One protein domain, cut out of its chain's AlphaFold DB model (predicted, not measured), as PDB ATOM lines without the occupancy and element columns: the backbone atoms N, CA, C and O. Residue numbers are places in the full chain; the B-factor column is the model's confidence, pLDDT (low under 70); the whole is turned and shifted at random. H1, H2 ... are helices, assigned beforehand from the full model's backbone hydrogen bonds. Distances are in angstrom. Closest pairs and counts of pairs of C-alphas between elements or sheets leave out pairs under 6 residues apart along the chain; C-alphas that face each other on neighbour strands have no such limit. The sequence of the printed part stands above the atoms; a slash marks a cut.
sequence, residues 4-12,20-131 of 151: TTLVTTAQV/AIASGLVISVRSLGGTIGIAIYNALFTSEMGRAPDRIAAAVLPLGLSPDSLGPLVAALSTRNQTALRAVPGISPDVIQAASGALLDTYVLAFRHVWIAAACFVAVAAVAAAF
ATOM      1  N   THR A   4      31.974   5.984  44.428       81.69
ATOM      2  CA  THR A   4      31.615   4.613  44.779       81.69
ATOM      3  C   THR A   4      32.268   3.579  43.864       81.69
ATOM      4  O   THR A   4      32.805   2.597  44.361       81.69
ATOM      5  N   THR A   5      32.286   3.788  42.543       80.50
ATOM      6  CA  THR A   5      32.910   2.834  41.607       80.50
ATOM      7  C   THR A   5      34.415   2.732  41.835       80.50
ATOM      8  O   THR A   5      34.957   1.639  41.846       80.50
ATOM      9  N   LEU A   6      35.094   3.858  42.067       79.88
ATOM     10  CA  LEU A   6      36.541   3.864  42.292       79.88
ATOM     11  C   LEU A   6      36.911   3.119  43.583       79.88
ATOM     12  O   LEU A   6      37.802   2.271  43.590       79.88
ATOM     13  N   VAL A   7      36.199   3.417  44.671       83.38
ATOM     14  CA  VAL A   7      36.451   2.782  45.968       83.38
ATOM     15  C   VAL A   7      36.119   1.291  45.908       83.38
ATOM     16  O   VAL A   7      36.941   0.486  46.322       83.38
ATOM     17  N   THR A   8      34.990   0.900  45.314       83.44
ATOM     18  CA  THR A   8      34.627  -0.525  45.172       83.44
ATOM     19  C   THR A   8      35.644  -1.307  44.341       83.44
ATOM     20  O   THR A   8      36.047  -2.388  44.761       83.44
ATOM     21  N   THR A   9      36.145  -0.751  43.229       81.50
ATOM     22  CA  THR A   9      37.213  -1.404  42.446       81.50
ATOM     23  C   THR A   9      38.503  -1.584  43.244       81.50
ATOM     24  O   THR A   9      39.139  -2.634  43.155       81.50
ATOM     25  N   ALA A  10      38.876  -0.593  44.060       83.38
ATOM     26  CA  ALA A  10      40.060  -0.685  44.906       83.38
ATOM     27  C   ALA A  10      39.888  -1.741  46.004       83.38
ATOM     28  O   ALA A  10      40.803  -2.516  46.245       83.38
ATOM     29  N   GLN A  11      38.706  -1.808  46.621       83.44
ATOM     30  CA  GLN A  11      38.404  -2.759  47.690       83.44
ATOM     31  C   GLN A  11      38.442  -4.209  47.203       83.44
ATOM     32  O   GLN A  11      39.078  -5.032  47.852       83.44
ATOM     33  N   VAL A  12      37.841  -4.504  46.044       83.06
ATOM     34  CA  VAL A  12      37.833  -5.859  45.451       83.06
ATOM     35  C   VAL A  12      39.234  -6.302  45.008       83.06
ATOM     36  O   VAL A  12      39.521  -7.491  44.959       83.06
ATOM     37  N   ALA A  20      40.751  -0.829  54.447       88.06
ATOM     38  CA  ALA A  20      40.696   0.504  55.049       88.06
ATOM     39  C   ALA A  20      41.846   1.406  54.567       88.06
ATOM     40  O   ALA A  20      41.621   2.564  54.209       88.06
ATOM     41  N   ILE A  21      43.064   0.859  54.497       89.50
ATOM     42  CA  ILE A  21      44.263   1.576  54.041       89.50
ATOM     43  C   ILE A  21      44.141   1.902  52.548       89.50
ATOM     44  O   ILE A  21      44.364   3.044  52.148       89.50
ATOM     45  N   ALA A  22      43.724   0.928  51.734       86.19
ATOM     46  CA  ALA A  22      43.535   1.099  50.297       86.19
ATOM     47  C   ALA A  22      42.465   2.153  49.974       86.19
ATOM     48  O   ALA A  22      42.696   3.056  49.170       86.19
ATOM     49  N   SER A  23      41.319   2.089  50.657       88.00
ATOM     50  CA  SER A  23      40.235   3.065  50.491       88.00
ATOM     51  C   SER A  23      40.683   4.474  50.887       88.00
ATOM     52  O   SER A  23      40.438   5.430  50.150       88.00
ATOM     53  N   GLY A  24      41.378   4.606  52.024       89.62
ATOM     54  CA  GLY A  24      41.926   5.881  52.487       89.62
ATOM     55  C   GLY A  24      42.910   6.483  51.485       89.62
ATOM     56  O   GLY A  24      42.753   7.638  51.091       89.62
ATOM     57  N   LEU A  25      43.857   5.679  50.993       90.25
ATOM     58  CA  LEU A  25      44.840   6.108  49.998       90.25
ATOM     59  C   LEU A  25      44.174   6.622  48.713       90.25
ATOM     60  O   LEU A  25      44.534   7.691  48.221       90.25
ATOM     61  N   VAL A  26      43.173   5.907  48.192       89.00
ATOM     62  CA  VAL A  26      42.431   6.304  46.983       89.00
ATOM     63  C   VAL A  26      41.721   7.648  47.169       89.00
ATOM     64  O   VAL A  26      41.795   8.519  46.297       89.00
ATOM     65  N   ILE A  27      41.067   7.855  48.315       89.31
ATOM     66  CA  ILE A  27      40.380   9.116  48.634       89.31
ATOM     67  C   ILE A  27      41.393  10.264  48.774       89.31
ATOM     68  O   ILE A  27      41.161  11.365  48.258       89.31
ATOM     69  N   SER A  28      42.540  10.014  49.412       92.44
ATOM     70  CA  SER A  28      43.624  10.991  49.551       92.44
ATOM     71  C   SER A  28      44.207  11.396  48.198       92.44
ATOM     72  O   SER A  28      44.296  12.591  47.914       92.44
ATOM     73  N   VAL A  29      44.530  10.434  47.326       90.56
ATOM     74  CA  VAL A  29      45.027  10.703  45.963       90.56
ATOM     75  C   VAL A  29      44.004  11.504  45.164       90.56
ATOM     76  O   VAL A  29      44.360  12.468  44.486       90.56
ATOM     77  N   ARG A  30      42.714  11.171  45.278       87.88
ATOM     78  CA  ARG A  30      41.653  11.923  44.601       87.88
ATOM     79  C   ARG A  30      41.548  13.368  45.092       87.88
ATOM     80  O   ARG A  30      41.268  14.263  44.289       87.88
ATOM     81  N   SER A  31      41.744  13.590  46.386       90.81
ATOM     82  CA  SER A  31      41.714  14.925  46.994       90.81
ATOM     83  C   SER A  31      42.924  15.747  46.546       90.81
ATOM     84  O   SER A  31      42.765  16.885  46.109       90.81
ATOM     85  N   LEU A  32      44.107  15.127  46.537       93.31
ATOM     86  CA  LEU A  32      45.343  15.714  46.025       93.31
ATOM     87  C   LEU A  32      45.243  16.071  44.533       93.31
ATOM     88  O   LEU A  32      45.603  17.172  44.130       93.31
ATOM     89  N   GLY A  33      44.692  15.183  43.705       89.88
ATOM     90  CA  GLY A  33      44.457  15.482  42.290       89.88
ATOM     91  C   GLY A  33      43.521  16.680  42.091       89.88
ATOM     92  O   GLY A  33      43.715  17.473  41.173       89.88
ATOM     93  N   GLY A  34      42.540  16.857  42.984       89.12
ATOM     94  CA  GLY A  34      41.646  18.016  42.975       89.12
ATOM     95  C   GLY A  34      42.378  19.336  43.223       89.12
ATOM     96  O   GLY A  34      42.160  20.297  42.486       89.12
ATOM     97  N   THR A  35      43.271  19.386  44.214       94.31
ATOM     98  CA  THR A  35      44.025  20.612  44.531       94.31
ATOM     99  C   THR A  35      45.022  20.965  43.429       94.31
ATOM    100  O   THR A  35      45.086  22.124  43.015       94.31
ATOM    101  N   ILE A  36      45.733  19.971  42.890       94.06
ATOM    102  CA  ILE A  36      46.667  20.155  41.770       94.06
ATOM    103  C   ILE A  36      45.922  20.647  40.523       94.06
ATOM    104  O   ILE A  36      46.352  21.611  39.891       94.06
ATOM    105  N   GLY A  37      44.780  20.035  40.191       92.25
ATOM    106  CA  GLY A  37      43.969  20.438  39.041       92.25
ATOM    107  C   GLY A  37      43.501  21.890  39.133       92.25
ATOM    108  O   GLY A  37      43.658  22.646  38.176       92.25
ATOM    109  N   ILE A  38      43.010  22.315  40.304       93.56
ATOM    110  CA  ILE A  38      42.610  23.711  40.540       93.56
ATOM    111  C   ILE A  38      43.803  24.660  40.366       93.56
ATOM    112  O   ILE A  38      43.653  25.704  39.732       93.56
ATOM    113  N   ALA A  39      44.985  24.308  40.878       95.44
ATOM    114  CA  ALA A  39      46.182  25.135  40.735       95.44
ATOM    115  C   ALA A  39      46.595  25.311  39.263       95.44
ATOM    116  O   ALA A  39      46.879  26.430  38.837       95.44
ATOM    117  N   ILE A  40      46.565  24.234  38.470       94.38
ATOM    118  CA  ILE A  40      46.868  24.275  37.031       94.38
ATOM    119  C   ILE A  40      45.847  25.136  36.288       94.38
ATOM    120  O   ILE A  40      46.224  25.996  35.491       94.38
ATOM    121  N   TYR A  41      44.555  24.931  36.556       93.88
ATOM    122  CA  TYR A  41      43.496  25.706  35.913       93.88
ATOM    123  C   TYR A  41      43.609  27.189  36.246       93.88
ATOM    124  O   TYR A  41      43.474  28.017  35.349       93.88
ATOM    125  N   ASN A  42      43.920  27.525  37.498       95.06
ATOM    126  CA  ASN A  42      44.144  28.904  37.907       95.06
ATOM    127  C   ASN A  42      45.365  29.504  37.193       95.06
ATOM    128  O   ASN A  42      45.261  30.575  36.612       95.06
ATOM    129  N   ALA A  43      46.491  28.788  37.134       95.25
ATOM    130  CA  ALA A  43      47.692  29.269  36.450       95.25
ATOM    131  C   ALA A  43      47.454  29.557  34.955       95.25
ATOM    132  O   ALA A  43      47.867  30.606  34.463       95.25
ATOM    133  N   LEU A  44      46.755  28.662  34.245       94.50
ATOM    134  CA  LEU A  44      46.384  28.851  32.835       94.50
ATOM    135  C   LEU A  44      45.389  29.997  32.644       94.50
ATOM    136  O   LEU A  44      45.477  30.764  31.690       94.50
ATOM    137  N   PHE A  45      44.423  30.108  33.549       94.00
ATOM    138  CA  PHE A  45      43.419  31.152  33.476       94.00
ATOM    139  C   PHE A  45      44.034  32.532  33.738       94.00
ATOM    140  O   PHE A  45      43.818  33.464  32.966       94.00
ATOM    141  N   THR A  46      44.839  32.670  34.793       93.75
ATOM    142  CA  THR A  46      45.524  33.920  35.138       93.75
ATOM    143  C   THR A  46      46.544  34.323  34.079       93.75
ATOM    144  O   THR A  46      46.662  35.515  33.803       93.75
ATOM    145  N   SER A  47      47.250  33.375  33.454       93.75
ATOM    146  CA  SER A  47      48.203  33.702  32.388       93.75
ATOM    147  C   SER A  47      47.509  34.303  31.163       93.75
ATOM    148  O   SER A  47      47.969  35.318  30.642       93.75
ATOM    149  N   GLU A  48      46.369  33.749  30.744       92.25
ATOM    150  CA  GLU A  48      45.582  34.308  29.642       92.25
ATOM    151  C   GLU A  48      44.882  35.613  30.036       92.25
ATOM    152  O   GLU A  48      44.873  36.563  29.254       92.25
ATOM    153  N   MET A  49      44.368  35.716  31.263       90.12
ATOM    154  CA  MET A  49      43.746  36.947  31.756       90.12
ATOM    155  C   MET A  49      44.757  38.094  31.903       90.12
ATOM    156  O   MET A  49      44.409  39.252  31.684       90.12
ATOM    157  N   GLY A  50      46.026  37.789  32.187       89.12
ATOM    158  CA  GLY A  50      47.117  38.769  32.169       89.12
ATOM    159  C   GLY A  50      47.325  39.425  30.799       89.12
ATOM    160  O   GLY A  50      47.840  40.534  30.732       89.12
ATOM    161  N   ARG A  51      46.863  38.785  29.715       88.50
ATOM    162  CA  ARG A  51      46.918  39.292  28.331       88.50
ATOM    163  C   ARG A  51      45.645  40.040  27.920       88.50
ATOM    164  O   ARG A  51      45.564  40.538  26.798       88.50
ATOM    165  N   ALA A  52      44.643  40.122  28.799       86.31
ATOM    166  CA  ALA A  52      43.401  40.847  28.535       86.31
ATOM    167  C   ALA A  52      43.625  42.340  28.220       86.31
ATOM    168  O   ALA A  52      43.005  42.817  27.268       86.31
ATOM    169  N   PRO A  53      44.504  43.085  28.930       85.62
ATOM    170  CA  PRO A  53      44.750  44.494  28.621       85.62
ATOM    171  C   PRO A  53      45.261  44.702  27.191       85.62
ATOM    172  O   PRO A  53      44.776  45.598  26.503       85.62
ATOM    173  N   ASP A  54      46.154  43.831  26.712       88.06
ATOM    174  CA  ASP A  54      46.707  43.904  25.353       88.06
ATOM    175  C   ASP A  54      45.637  43.653  24.284       88.06
ATOM    176  O   ASP A  54      45.587  44.342  23.264       88.06
ATOM    177  N   ARG A  55      44.733  42.689  24.515       86.69
ATOM    178  CA  ARG A  55      43.626  42.409  23.583       86.69
ATOM    179  C   ARG A  55      42.581  43.512  23.569       86.69
ATOM    180  O   ARG A  55      42.067  43.848  22.505       86.69
ATOM    181  N   ILE A  56      42.289  44.091  24.731       86.50
ATOM    182  CA  ILE A  56      41.404  45.252  24.826       86.50
ATOM    183  C   ILE A  56      42.034  46.431  24.085       86.50
ATOM    184  O   ILE A  56      41.355  47.050  23.272       86.50
ATOM    185  N   ALA A  57      43.330  46.694  24.285       85.56
ATOM    186  CA  ALA A  57      44.055  47.732  23.560       85.56
ATOM    187  C   ALA A  57      43.972  47.526  22.040       85.56
ATOM    188  O   ALA A  57      43.595  48.449  21.320       85.56
ATOM    189  N   ALA A  58      44.216  46.307  21.554       86.62
ATOM    190  CA  ALA A  58      44.108  45.978  20.133       86.62
ATOM    191  C   ALA A  58      42.701  46.217  19.551       86.62
ATOM    192  O   ALA A  58      42.582  46.562  18.378       86.62
ATOM    193  N   ALA A  59      41.643  46.065  20.354       85.38
ATOM    194  CA  ALA A  59      40.263  46.286  19.922       85.38
ATOM    195  C   ALA A  59      39.836  47.764  19.944       85.38
ATOM    196  O   ALA A  59      39.001  48.166  19.135       85.38
ATOM    197  N   VAL A  60      40.388  48.583  20.849       84.69
ATOM    198  CA  VAL A  60      39.941  49.979  21.051       84.69
ATOM    199  C   VAL A  60      40.847  51.039  20.428       84.69
ATOM    200  O   VAL A  60      40.360  52.107  20.065       84.69
ATOM    201  N   LEU A  61      42.140  50.758  20.245       83.44
ATOM    202  CA  LEU A  61      43.057  51.628  19.500       83.44
ATOM    203  C   LEU A  61      42.589  51.922  18.058       83.44
ATOM    204  O   LEU A  61      42.617  53.090  17.672       83.44
ATOM    205  N   PRO A  62      42.099  50.947  17.258       82.19
ATOM    206  CA  PRO A  62      41.583  51.240  15.916       82.19
ATOM    207  C   PRO A  62      40.293  52.075  15.922       82.19
ATOM    208  O   PRO A  62      39.939  52.647  14.896       82.19
ATOM    209  N   LEU A  63      39.607  52.180  17.065       80.44
ATOM    210  CA  LEU A  63      38.423  53.026  17.247       80.44
ATOM    211  C   LEU A  63      38.778  54.468  17.656       80.44
ATOM    212  O   LEU A  63      37.882  55.276  17.888       80.44
ATOM    213  N   GLY A  64      40.071  54.801  17.734       73.81
ATOM    214  CA  GLY A  64      40.548  56.159  17.997       73.81
ATOM    215  C   GLY A  64      40.635  56.534  19.477       73.81
ATOM    216  O   GLY A  64      40.760  57.716  19.790       73.81
ATOM    217  N   LEU A  65      40.579  55.560  20.396       77.69
ATOM    218  CA  LEU A  65      40.805  55.831  21.815       77.69
ATOM    219  C   LEU A  65      42.297  56.101  22.075       77.69
ATOM    220  O   LEU A  65      43.156  55.318  21.665       77.69
ATOM    221  N   SER A  66      42.605  57.177  22.804       75.94
ATOM    222  CA  SER A  66      43.974  57.475  23.232       75.94
ATOM    223  C   SER A  66      44.540  56.374  24.146       75.94
ATOM    224  O   SER A  66      43.824  55.903  25.038       75.94
ATOM    225  N   PRO A  67      45.829  56.006  24.006       73.81
ATOM    226  CA  PRO A  67      46.478  54.984  24.834       73.81
ATOM    227  C   PRO A  67      46.403  55.257  26.344       73.81
ATOM    228  O   PRO A  67      46.279  54.320  27.130       73.81
ATOM    229  N   ASP A  68      46.402  56.527  26.756       78.62
ATOM    230  CA  ASP A  68      46.324  56.929  28.170       78.62
ATOM    231  C   ASP A  68      44.985  56.554  28.832       78.62
ATOM    232  O   ASP A  68      44.916  56.320  30.040       78.62
ATOM    233  N   SER A  69      43.914  56.431  28.039       77.88
ATOM    234  CA  SER A  69      42.575  56.050  28.505       77.88
ATOM    235  C   SER A  69      42.395  54.530  28.657       77.88
ATOM    236  O   SER A  69      41.378  54.091  29.201       77.88
ATOM    237  N   LEU A  70      43.368  53.711  28.228       77.62
ATOM    238  CA  LEU A  70      43.287  52.243  28.276       77.62
ATOM    239  C   LEU A  70      43.269  51.692  29.702       77.62
ATOM    240  O   LEU A  70      42.425  50.859  30.027       77.62
ATOM    241  N   GLY A  71      44.175  52.158  30.564       79.38
ATOM    242  CA  GLY A  71      44.255  51.708  31.958       79.38
ATOM    243  C   GLY A  71      42.946  51.933  32.730       79.38
ATOM    244  O   GLY A  71      42.394  50.970  33.276       79.38
ATOM    245  N   PRO A  72      42.395  53.165  32.730       80.00
ATOM    246  CA  PRO A  72      41.097  53.467  33.331       80.00
ATOM    247  C   PRO A  72      39.952  52.638  32.740       80.00
ATOM    248  O   PRO A  72      39.104  52.151  33.487       80.00
ATOM    249  N   LEU A  73      39.945  52.427  31.419       80.00
ATOM    250  CA  LEU A  73      38.927  51.634  30.730       80.00
ATOM    251  C   LEU A  73      38.951  50.164  31.174       80.00
ATOM    252  O   LEU A  73      37.912  49.615  31.537       80.00
ATOM    253  N   VAL A  74      40.127  49.531  31.196       81.25
ATOM    254  CA  VAL A  74      40.295  48.131  31.621       81.25
ATOM    255  C   VAL A  74      39.910  47.955  33.094       81.25
ATOM    256  O   VAL A  74      39.218  46.993  33.440       81.25
ATOM    257  N   ALA A  75      40.292  48.897  33.960       81.19
ATOM    258  CA  ALA A  75      39.918  48.879  35.374       81.19
ATOM    259  C   ALA A  75      38.398  49.045  35.573       81.19
ATOM    260  O   ALA A  75      37.780  48.305  36.348       81.19
ATOM    261  N   ALA A  76      37.771  49.970  34.842       82.69
ATOM    262  CA  ALA A  76      36.331  50.206  34.906       82.69
ATOM    263  C   ALA A  76      35.518  49.015  34.361       82.69
ATOM    264  O   ALA A  76      34.486  48.661  34.933       82.69
ATOM    265  N   LEU A  77      36.010  48.343  33.313       80.62
ATOM    266  CA  LEU A  77      35.416  47.111  32.780       80.62
ATOM    267  C   LEU A  77      35.537  45.943  33.759       80.62
ATOM    268  O   LEU A  77      34.553  45.244  34.002       80.62
ATOM    269  N   SER A  78      36.710  45.766  34.369       78.38
ATOM    270  CA  SER A  78      36.958  44.687  35.336       78.38
ATOM    271  C   SER A  78      36.090  44.822  36.591       78.38
ATOM    272  O   SER A  78      35.629  43.826  37.142       78.38
ATOM    273  N   THR A  79      35.815  46.058  37.015       82.94
ATOM    274  CA  THR A  79      34.956  46.367  38.172       82.94
ATOM    275  C   THR A  79      33.473  46.515  37.817       82.94
ATOM    276  O   THR A  79      32.655  46.740  38.708       82.94
ATOM    277  N   ARG A  80      33.106  46.401  36.529       77.81
ATOM    278  CA  ARG A  80      31.760  46.689  35.992       77.81
ATOM    279  C   ARG A  80      31.196  48.042  36.454       77.81
ATOM    280  O   ARG A  80      29.984  48.210  36.591       77.81
ATOM    281  N   ASN A  81      32.068  49.020  36.689       82.38
ATOM    282  CA  ASN A  81      31.675  50.321  37.203       82.38
ATOM    283  C   ASN A  81      31.275  51.247  36.045       82.38
ATOM    284  O   ASN A  81      32.117  51.851  35.380       82.38
ATOM    285  N   GLN A  82      29.965  51.370  35.819       76.88
ATOM    286  CA  GLN A  82      29.412  52.210  34.751       76.88
ATOM    287  C   GLN A  82      29.744  53.700  34.918       76.88
ATOM    288  O   GLN A  82      29.883  54.411  33.924       76.88
ATOM    289  N   THR A  83      29.906  54.177  36.152       79.69
ATOM    290  CA  THR A  83      30.276  55.569  36.435       79.69
ATOM    291  C   THR A  83      31.724  55.835  36.033       79.69
ATOM    292  O   THR A  83      32.006  56.839  35.385       79.69
ATOM    293  N   ALA A  84      32.628  54.901  36.347       76.88
ATOM    294  CA  ALA A  84      34.033  54.984  35.953       76.88
ATOM    295  C   ALA A  84      34.214  54.850  34.433       76.88
ATOM    296  O   ALA A  84      35.035  55.557  33.862       76.88
ATOM    297  N   LEU A  85      33.402  54.018  33.769       77.25
ATOM    298  CA  LEU A  85      33.359  53.914  32.305       77.25
ATOM    299  C   LEU A  85      33.004  55.257  31.656       77.25
ATOM    300  O   LEU A  85      33.696  55.706  30.753       77.25
ATOM    301  N   ARG A  86      31.960  55.934  32.146       75.75
ATOM    302  CA  ARG A  86      31.525  57.238  31.611       75.75
ATOM    303  C   ARG A  86      32.506  58.380  31.881       75.75
ATOM    304  O   ARG A  86      32.432  59.397  31.203       75.75
ATOM    305  N   ALA A  87      33.395  58.224  32.862       79.19
ATOM    306  CA  ALA A  87      34.428  59.204  33.182       79.19
ATOM    307  C   ALA A  87      35.663  59.105  32.266       79.19
ATOM    308  O   ALA A  87      36.520  59.986  32.318       79.19
ATOM    309  N   VAL A  88      35.774  58.055  31.440       76.56
ATOM    310  CA  VAL A  88      36.904  57.881  30.518       76.56
ATOM    311  C   VAL A  88      36.808  58.900  29.369       76.56
ATOM    312  O   VAL A  88      35.806  58.917  28.646       76.56
ATOM    313  N   PRO A  89      37.844  59.730  29.145       72.69
ATOM    314  CA  PRO A  89      37.869  60.678  28.035       72.69
ATOM    315  C   PRO A  89      37.836  59.961  26.679       72.69
ATOM    316  O   PRO A  89      38.629  59.048  26.441       72.69
ATOM    317  N   GLY A  90      36.940  60.391  25.786       70.12
ATOM    318  CA  GLY A  90      36.813  59.839  24.430       70.12
ATOM    319  C   GLY A  90      36.003  58.543  24.332       70.12
ATOM    320  O   GLY A  90      36.070  57.862  23.311       70.12
ATOM    321  N   ILE A  91      35.242  58.179  25.372       74.44
ATOM    322  CA  ILE A  91      34.473  56.937  25.355       74.44
ATOM    323  C   ILE A  91      33.228  57.042  24.460       74.44
ATOM    324  O   ILE A  91      32.366  57.902  24.638       74.44
ATOM    325  N   SER A  92      33.136  56.133  23.490       81.38
ATOM    326  CA  SER A  92      31.969  55.926  22.626       81.38
ATOM    327  C   SER A  92      31.283  54.602  22.996       81.38
ATOM    328  O   SER A  92      31.975  53.676  23.442       81.38
ATOM    329  N   PRO A  93      29.954  54.457  22.806       80.44
ATOM    330  CA  PRO A  93      29.265  53.173  22.949       80.44
ATOM    331  C   PRO A  93      29.947  52.031  22.179       80.44
ATOM    332  O   PRO A  93      30.066  50.927  22.711       80.44
ATOM    333  N   ASP A  94      30.488  52.319  20.992       84.00
ATOM    334  CA  ASP A  94      31.196  51.335  20.161       84.00
ATOM    335  C   ASP A  94      32.498  50.856  20.814       84.00
ATOM    336  O   ASP A  94      32.822  49.670  20.770       84.00
ATOM    337  N   VAL A  95      33.219  51.752  21.497       84.81
ATOM    338  CA  VAL A  95      34.454  51.413  22.224       84.81
ATOM    339  C   VAL A  95      34.150  50.527  23.427       84.81
ATOM    340  O   VAL A  95      34.863  49.558  23.676       84.81
ATOM    341  N   ILE A  96      33.068  50.815  24.157       82.50
ATOM    342  CA  ILE A  96      32.622  49.985  25.286       82.50
ATOM    343  C   ILE A  96      32.241  48.588  24.791       82.50
ATOM    344  O   ILE A  96      32.615  47.584  25.406       82.50
ATOM    345  N   GLN A  97      31.520  48.508  23.672       86.06
ATOM    346  CA  GLN A  97      31.135  47.234  23.077       86.06
ATOM    347  C   GLN A  97      32.362  46.444  22.602       86.06
ATOM    348  O   GLN A  97      32.480  45.261  22.913       86.06
ATOM    349  N   ALA A  98      33.309  47.086  21.917       86.88
ATOM    350  CA  ALA A  98      34.533  46.435  21.455       86.88
ATOM    351  C   ALA A  98      35.408  45.953  22.621       86.88
ATOM    352  O   ALA A  98      35.876  44.817  22.617       86.88
ATOM    353  N   ALA A  99      35.575  46.777  23.657       86.25
ATOM    354  CA  ALA A  99      36.366  46.430  24.832       86.25
ATOM    355  C   ALA A  99      35.735  45.290  25.648       86.25
ATOM    356  O   ALA A  99      36.428  44.364  26.068       86.25
ATOM    357  N   SER A 100      34.414  45.324  25.848       86.06
ATOM    358  CA  SER A 100      33.689  44.237  26.520       86.06
ATOM    359  C   SER A 100      33.688  42.945  25.700       86.06
ATOM    360  O   SER A 100      33.850  41.867  26.274       86.06
ATOM    361  N   GLY A 101      33.591  43.041  24.372       89.00
ATOM    362  CA  GLY A 101      33.745  41.910  23.459       89.00
ATOM    363  C   GLY A 101      35.140  41.287  23.532       89.00
ATOM    364  O   GLY A 101      35.254  40.076  23.694       89.00
ATOM    365  N   ALA A 102      36.198  42.101  23.505       89.62
ATOM    366  CA  ALA A 102      37.580  41.632  23.633       89.62
ATOM    367  C   ALA A 102      37.857  40.981  24.999       89.62
ATOM    368  O   ALA A 102      38.558  39.968  25.090       89.62
ATOM    369  N   LEU A 103      37.274  41.527  26.070       89.25
ATOM    370  CA  LEU A 103      37.333  40.922  27.397       89.25
ATOM    371  C   LEU A 103      36.648  39.549  27.402       89.25
ATOM    372  O   LEU A 103      37.239  38.576  27.868       89.25
ATOM    373  N   LEU A 104      35.432  39.450  26.850       90.38
ATOM    374  CA  LEU A 104      34.695  38.187  26.741       90.38
ATOM    375  C   LEU A 104      35.470  37.148  25.922       90.38
ATOM    376  O   LEU A 104      35.588  36.004  26.350       90.38
ATOM    377  N   ASP A 105      36.038  37.543  24.785       91.88
ATOM    378  CA  ASP A 105      36.854  36.660  23.951       91.88
ATOM    379  C   ASP A 105      38.100  36.158  24.702       91.88
ATOM    380  O   ASP A 105      38.460  34.981  24.637       91.88
ATOM    381  N   THR A 106      38.707  37.016  25.527       91.81
ATOM    382  CA  THR A 106      39.812  36.610  26.408       91.81
ATOM    383  C   THR A 106      39.369  35.568  27.436       91.81
ATOM    384  O   THR A 106      40.059  34.563  27.605       91.81
ATOM    385  N   TYR A 107      38.197  35.737  28.061       91.69
ATOM    386  CA  TYR A 107      37.615  34.717  28.942       91.69
ATOM    387  C   TYR A 107      37.389  33.394  28.206       91.69
ATOM    388  O   TYR A 107      37.770  32.335  28.709       91.69
ATOM    389  N   VAL A 108      36.789  33.440  27.013       93.88
ATOM    390  CA  VAL A 108      36.526  32.246  26.196       93.88
ATOM    391  C   VAL A 108      37.828  31.514  25.890       93.88
ATOM    392  O   VAL A 108      37.902  30.294  26.059       93.88
ATOM    393  N   LEU A 109      38.879  32.239  25.504       93.12
ATOM    394  CA  LEU A 109      40.162  31.621  25.204       93.12
ATOM    395  C   LEU A 109      40.848  31.061  26.458       93.12
ATOM    396  O   LEU A 109      41.398  29.961  26.402       93.12
ATOM    397  N   ALA A 110      40.780  31.758  27.593       93.00
ATOM    398  CA  ALA A 110      41.295  31.257  28.865       93.00
ATOM    399  C   ALA A 110      40.629  29.923  29.242       93.00
ATOM    400  O   ALA A 110      41.313  28.929  29.499       93.00
ATOM    401  N   PHE A 111      39.295  29.850  29.172       93.19
ATOM    402  CA  PHE A 111      38.567  28.605  29.420       93.19
ATOM    403  C   PHE A 111      38.892  27.521  28.395       93.19
ATOM    404  O   PHE A 111      39.014  26.355  28.768       93.19
ATOM    405  N   ARG A 112      39.083  27.873  27.119       94.81
ATOM    406  CA  ARG A 112      39.490  26.907  26.092       94.81
ATOM    407  C   ARG A 112      40.799  26.211  26.471       94.81
ATOM    408  O   ARG A 112      40.869  24.989  26.385       94.81
ATOM    409  N   HIS A 113      41.805  26.956  26.929       93.12
ATOM    410  CA  HIS A 113      43.071  26.371  27.384       93.12
ATOM    411  C   HIS A 113      42.886  25.458  28.602       93.12
ATOM    412  O   HIS A 113      43.445  24.362  28.630       93.12
ATOM    413  N   VAL A 114      42.057  25.867  29.569       94.00
ATOM    414  CA  VAL A 114      41.712  25.045  30.741       94.00
ATOM    415  C   VAL A 114      41.075  23.717  30.319       94.00
ATOM    416  O   VAL A 114      41.496  22.660  30.787       94.00
ATOM    417  N   TRP A 115      40.114  23.741  29.393       92.50
ATOM    418  CA  TRP A 115      39.449  22.531  28.902       92.50
ATOM    419  C   TRP A 115      40.370  21.625  28.083       92.50
ATOM    420  O   TRP A 115      40.276  20.405  28.202       92.50
ATOM    421  N   ILE A 116      41.289  22.194  27.299       94.50
ATOM    422  CA  ILE A 116      42.315  21.414  26.590       94.50
ATOM    423  C   ILE A 116      43.229  20.705  27.599       94.50
ATOM    424  O   ILE A 116      43.463  19.504  27.472       94.50
ATOM    425  N   ALA A 117      43.695  21.407  28.635       92.94
ATOM    426  CA  ALA A 117      44.511  20.800  29.686       92.94
ATOM    427  C   ALA A 117      43.747  19.693  30.432       92.94
ATOM    428  O   ALA A 117      44.285  18.605  30.640       92.94
ATOM    429  N   ALA A 118      42.476  19.933  30.772       91.19
ATOM    430  CA  ALA A 118      41.597  18.934  31.375       91.19
ATOM    431  C   ALA A 118      41.479  17.675  30.499       91.19
ATOM    432  O   ALA A 118      41.598  16.557  31.004       91.19
ATOM    433  N   ALA A 119      41.304  17.849  29.186       93.50
ATOM    434  CA  ALA A 119      41.208  16.746  28.236       93.50
ATOM    435  C   ALA A 119      42.487  15.894  28.201       93.50
ATOM    436  O   ALA A 119      42.390  14.669  28.178       93.50
ATOM    437  N   CYS A 120      43.674  16.505  28.277       93.50
ATOM    438  CA  CYS A 120      44.941  15.771  28.354       93.50
ATOM    439  C   CYS A 120      45.024  14.883  29.605       93.50
ATOM    440  O   CYS A 120      45.380  13.708  29.503       93.50
ATOM    441  N   PHE A 121      44.650  15.401  30.781       91.38
ATOM    442  CA  PHE A 121      44.633  14.601  32.013       91.38
ATOM    443  C   PHE A 121      43.608  13.467  31.955       91.38
ATOM    444  O   PHE A 121      43.898  12.352  32.391       91.38
ATOM    445  N   VAL A 122      42.429  13.723  31.382       90.75
ATOM    446  CA  VAL A 122      41.403  12.693  31.173       90.75
ATOM    447  C   VAL A 122      41.894  11.615  30.209       90.75
ATOM    448  O   VAL A 122      41.665  10.438  30.469       90.75
ATOM    449  N   ALA A 123      42.603  11.980  29.141       93.00
ATOM    450  CA  ALA A 123      43.167  11.017  28.200       93.00
ATOM    451  C   ALA A 123      44.185  10.092  28.885       93.00
ATOM    452  O   ALA A 123      44.091   8.874  28.750       93.00
ATOM    453  N   VAL A 124      45.099  10.646  29.688       90.56
ATOM    454  CA  VAL A 124      46.052   9.843  30.476       90.56
ATOM    455  C   VAL A 124      45.318   8.933  31.463       90.56
ATOM    456  O   VAL A 124      45.649   7.755  31.570       90.56
ATOM    457  N   ALA A 125      44.288   9.442  32.144       87.38
ATOM    458  CA  ALA A 125      43.476   8.643  33.059       87.38
ATOM    459  C   ALA A 125      42.717   7.515  32.341       87.38
ATOM    460  O   ALA A 125      42.626   6.412  32.871       87.38
ATOM    461  N   ALA A 126      42.204   7.760  31.134       88.81
ATOM    462  CA  ALA A 126      41.531   6.752  30.320       88.81
ATOM    463  C   ALA A 126      42.501   5.654  29.863       88.81
ATOM    464  O   ALA A 126      42.165   4.473  29.936       88.81
ATOM    465  N   VAL A 127      43.720   6.028  29.461       90.31
ATOM    466  CA  VAL A 127      44.783   5.066  29.137       90.31
ATOM    467  C   VAL A 127      45.140   4.239  30.370       90.31
ATOM    468  O   VAL A 127      45.157   3.018  30.285       90.31
ATOM    469  N   ALA A 128      45.350   4.867  31.530       86.19
ATOM    470  CA  ALA A 128      45.633   4.153  32.775       86.19
ATOM    471  C   ALA A 128      44.492   3.198  33.176       86.19
ATOM    472  O   ALA A 128      44.751   2.074  33.598       86.19
ATOM    473  N   ALA A 129      43.236   3.610  32.986       85.12
ATOM    474  CA  ALA A 129      42.070   2.769  33.240       85.12
ATOM    475  C   ALA A 129      42.013   1.538  32.318       85.12
ATOM    476  O   ALA A 129      41.515   0.499  32.738       85.12
ATOM    477  N   ALA A 130      42.554   1.616  31.098       83.62
ATOM    478  CA  ALA A 130      42.641   0.464  30.199       83.62
ATOM    479  C   ALA A 130      43.630  -0.614  30.687       83.62
ATOM    480  O   ALA A 130      43.512  -1.768  30.289       83.62
ATOM    481  N   PHE A 131      44.577  -0.257  31.562       83.50
ATOM    482  CA  PHE A 131      45.519  -1.192  32.188       83.50
ATOM    483  C   PHE A 131      45.043  -1.713  33.551       83.50
ATOM    484  O   PHE A 131      45.785  -2.432  34.222       83.50
TER     485      PHE A 131
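This is residues 4 to 12 and 20 to 131 of the 151 residues of an uncharacterized protein of Ophiocordyceps sinensis (strain Co18 / CGMCC 3.14243) (UniProt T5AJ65). Long helices H6 and H2 make a narrow V, meeting near H2's last residues; at H2's far end short H1 packs on it. H3, H4 and H5 make a small head by H6's first residues. The printed part has 121 residues, with six named helices, H1 to H6 in order along the chain, and no named strand; its class is all helix, and the whole is extended, spanning 69 by 25 by 19 A, with a radius of gyration of the C-alphas of 22.0 A.

H6, residues 93 to 130, spans 54.9 A, ending at C-alpha 130 (42.641, 0.464, 30.199). H2, residues 20 to 49, spans 43.4 A from C-alpha 20 (40.696, 0.504, 55.049). H1 is residues 4 to 12, H3 52 to 63, H4 67 to 78, H5 82 to 86.

H6 touches H2 with residues 106 to 117 alone, at a shallow tilt of 29 degrees, opposite ways; the closest C-alphas, Phe 45 and Ala 110, are 5.1 A apart. Every O i to N i+4 pair is within hydrogen-bond range except in H3 and H4, 6 of 8 each.

Residues 13 to 19 are cut out, C-alphas 12 and 20 being 11.9 A apart. No printed residue is under 70 in pLDDT.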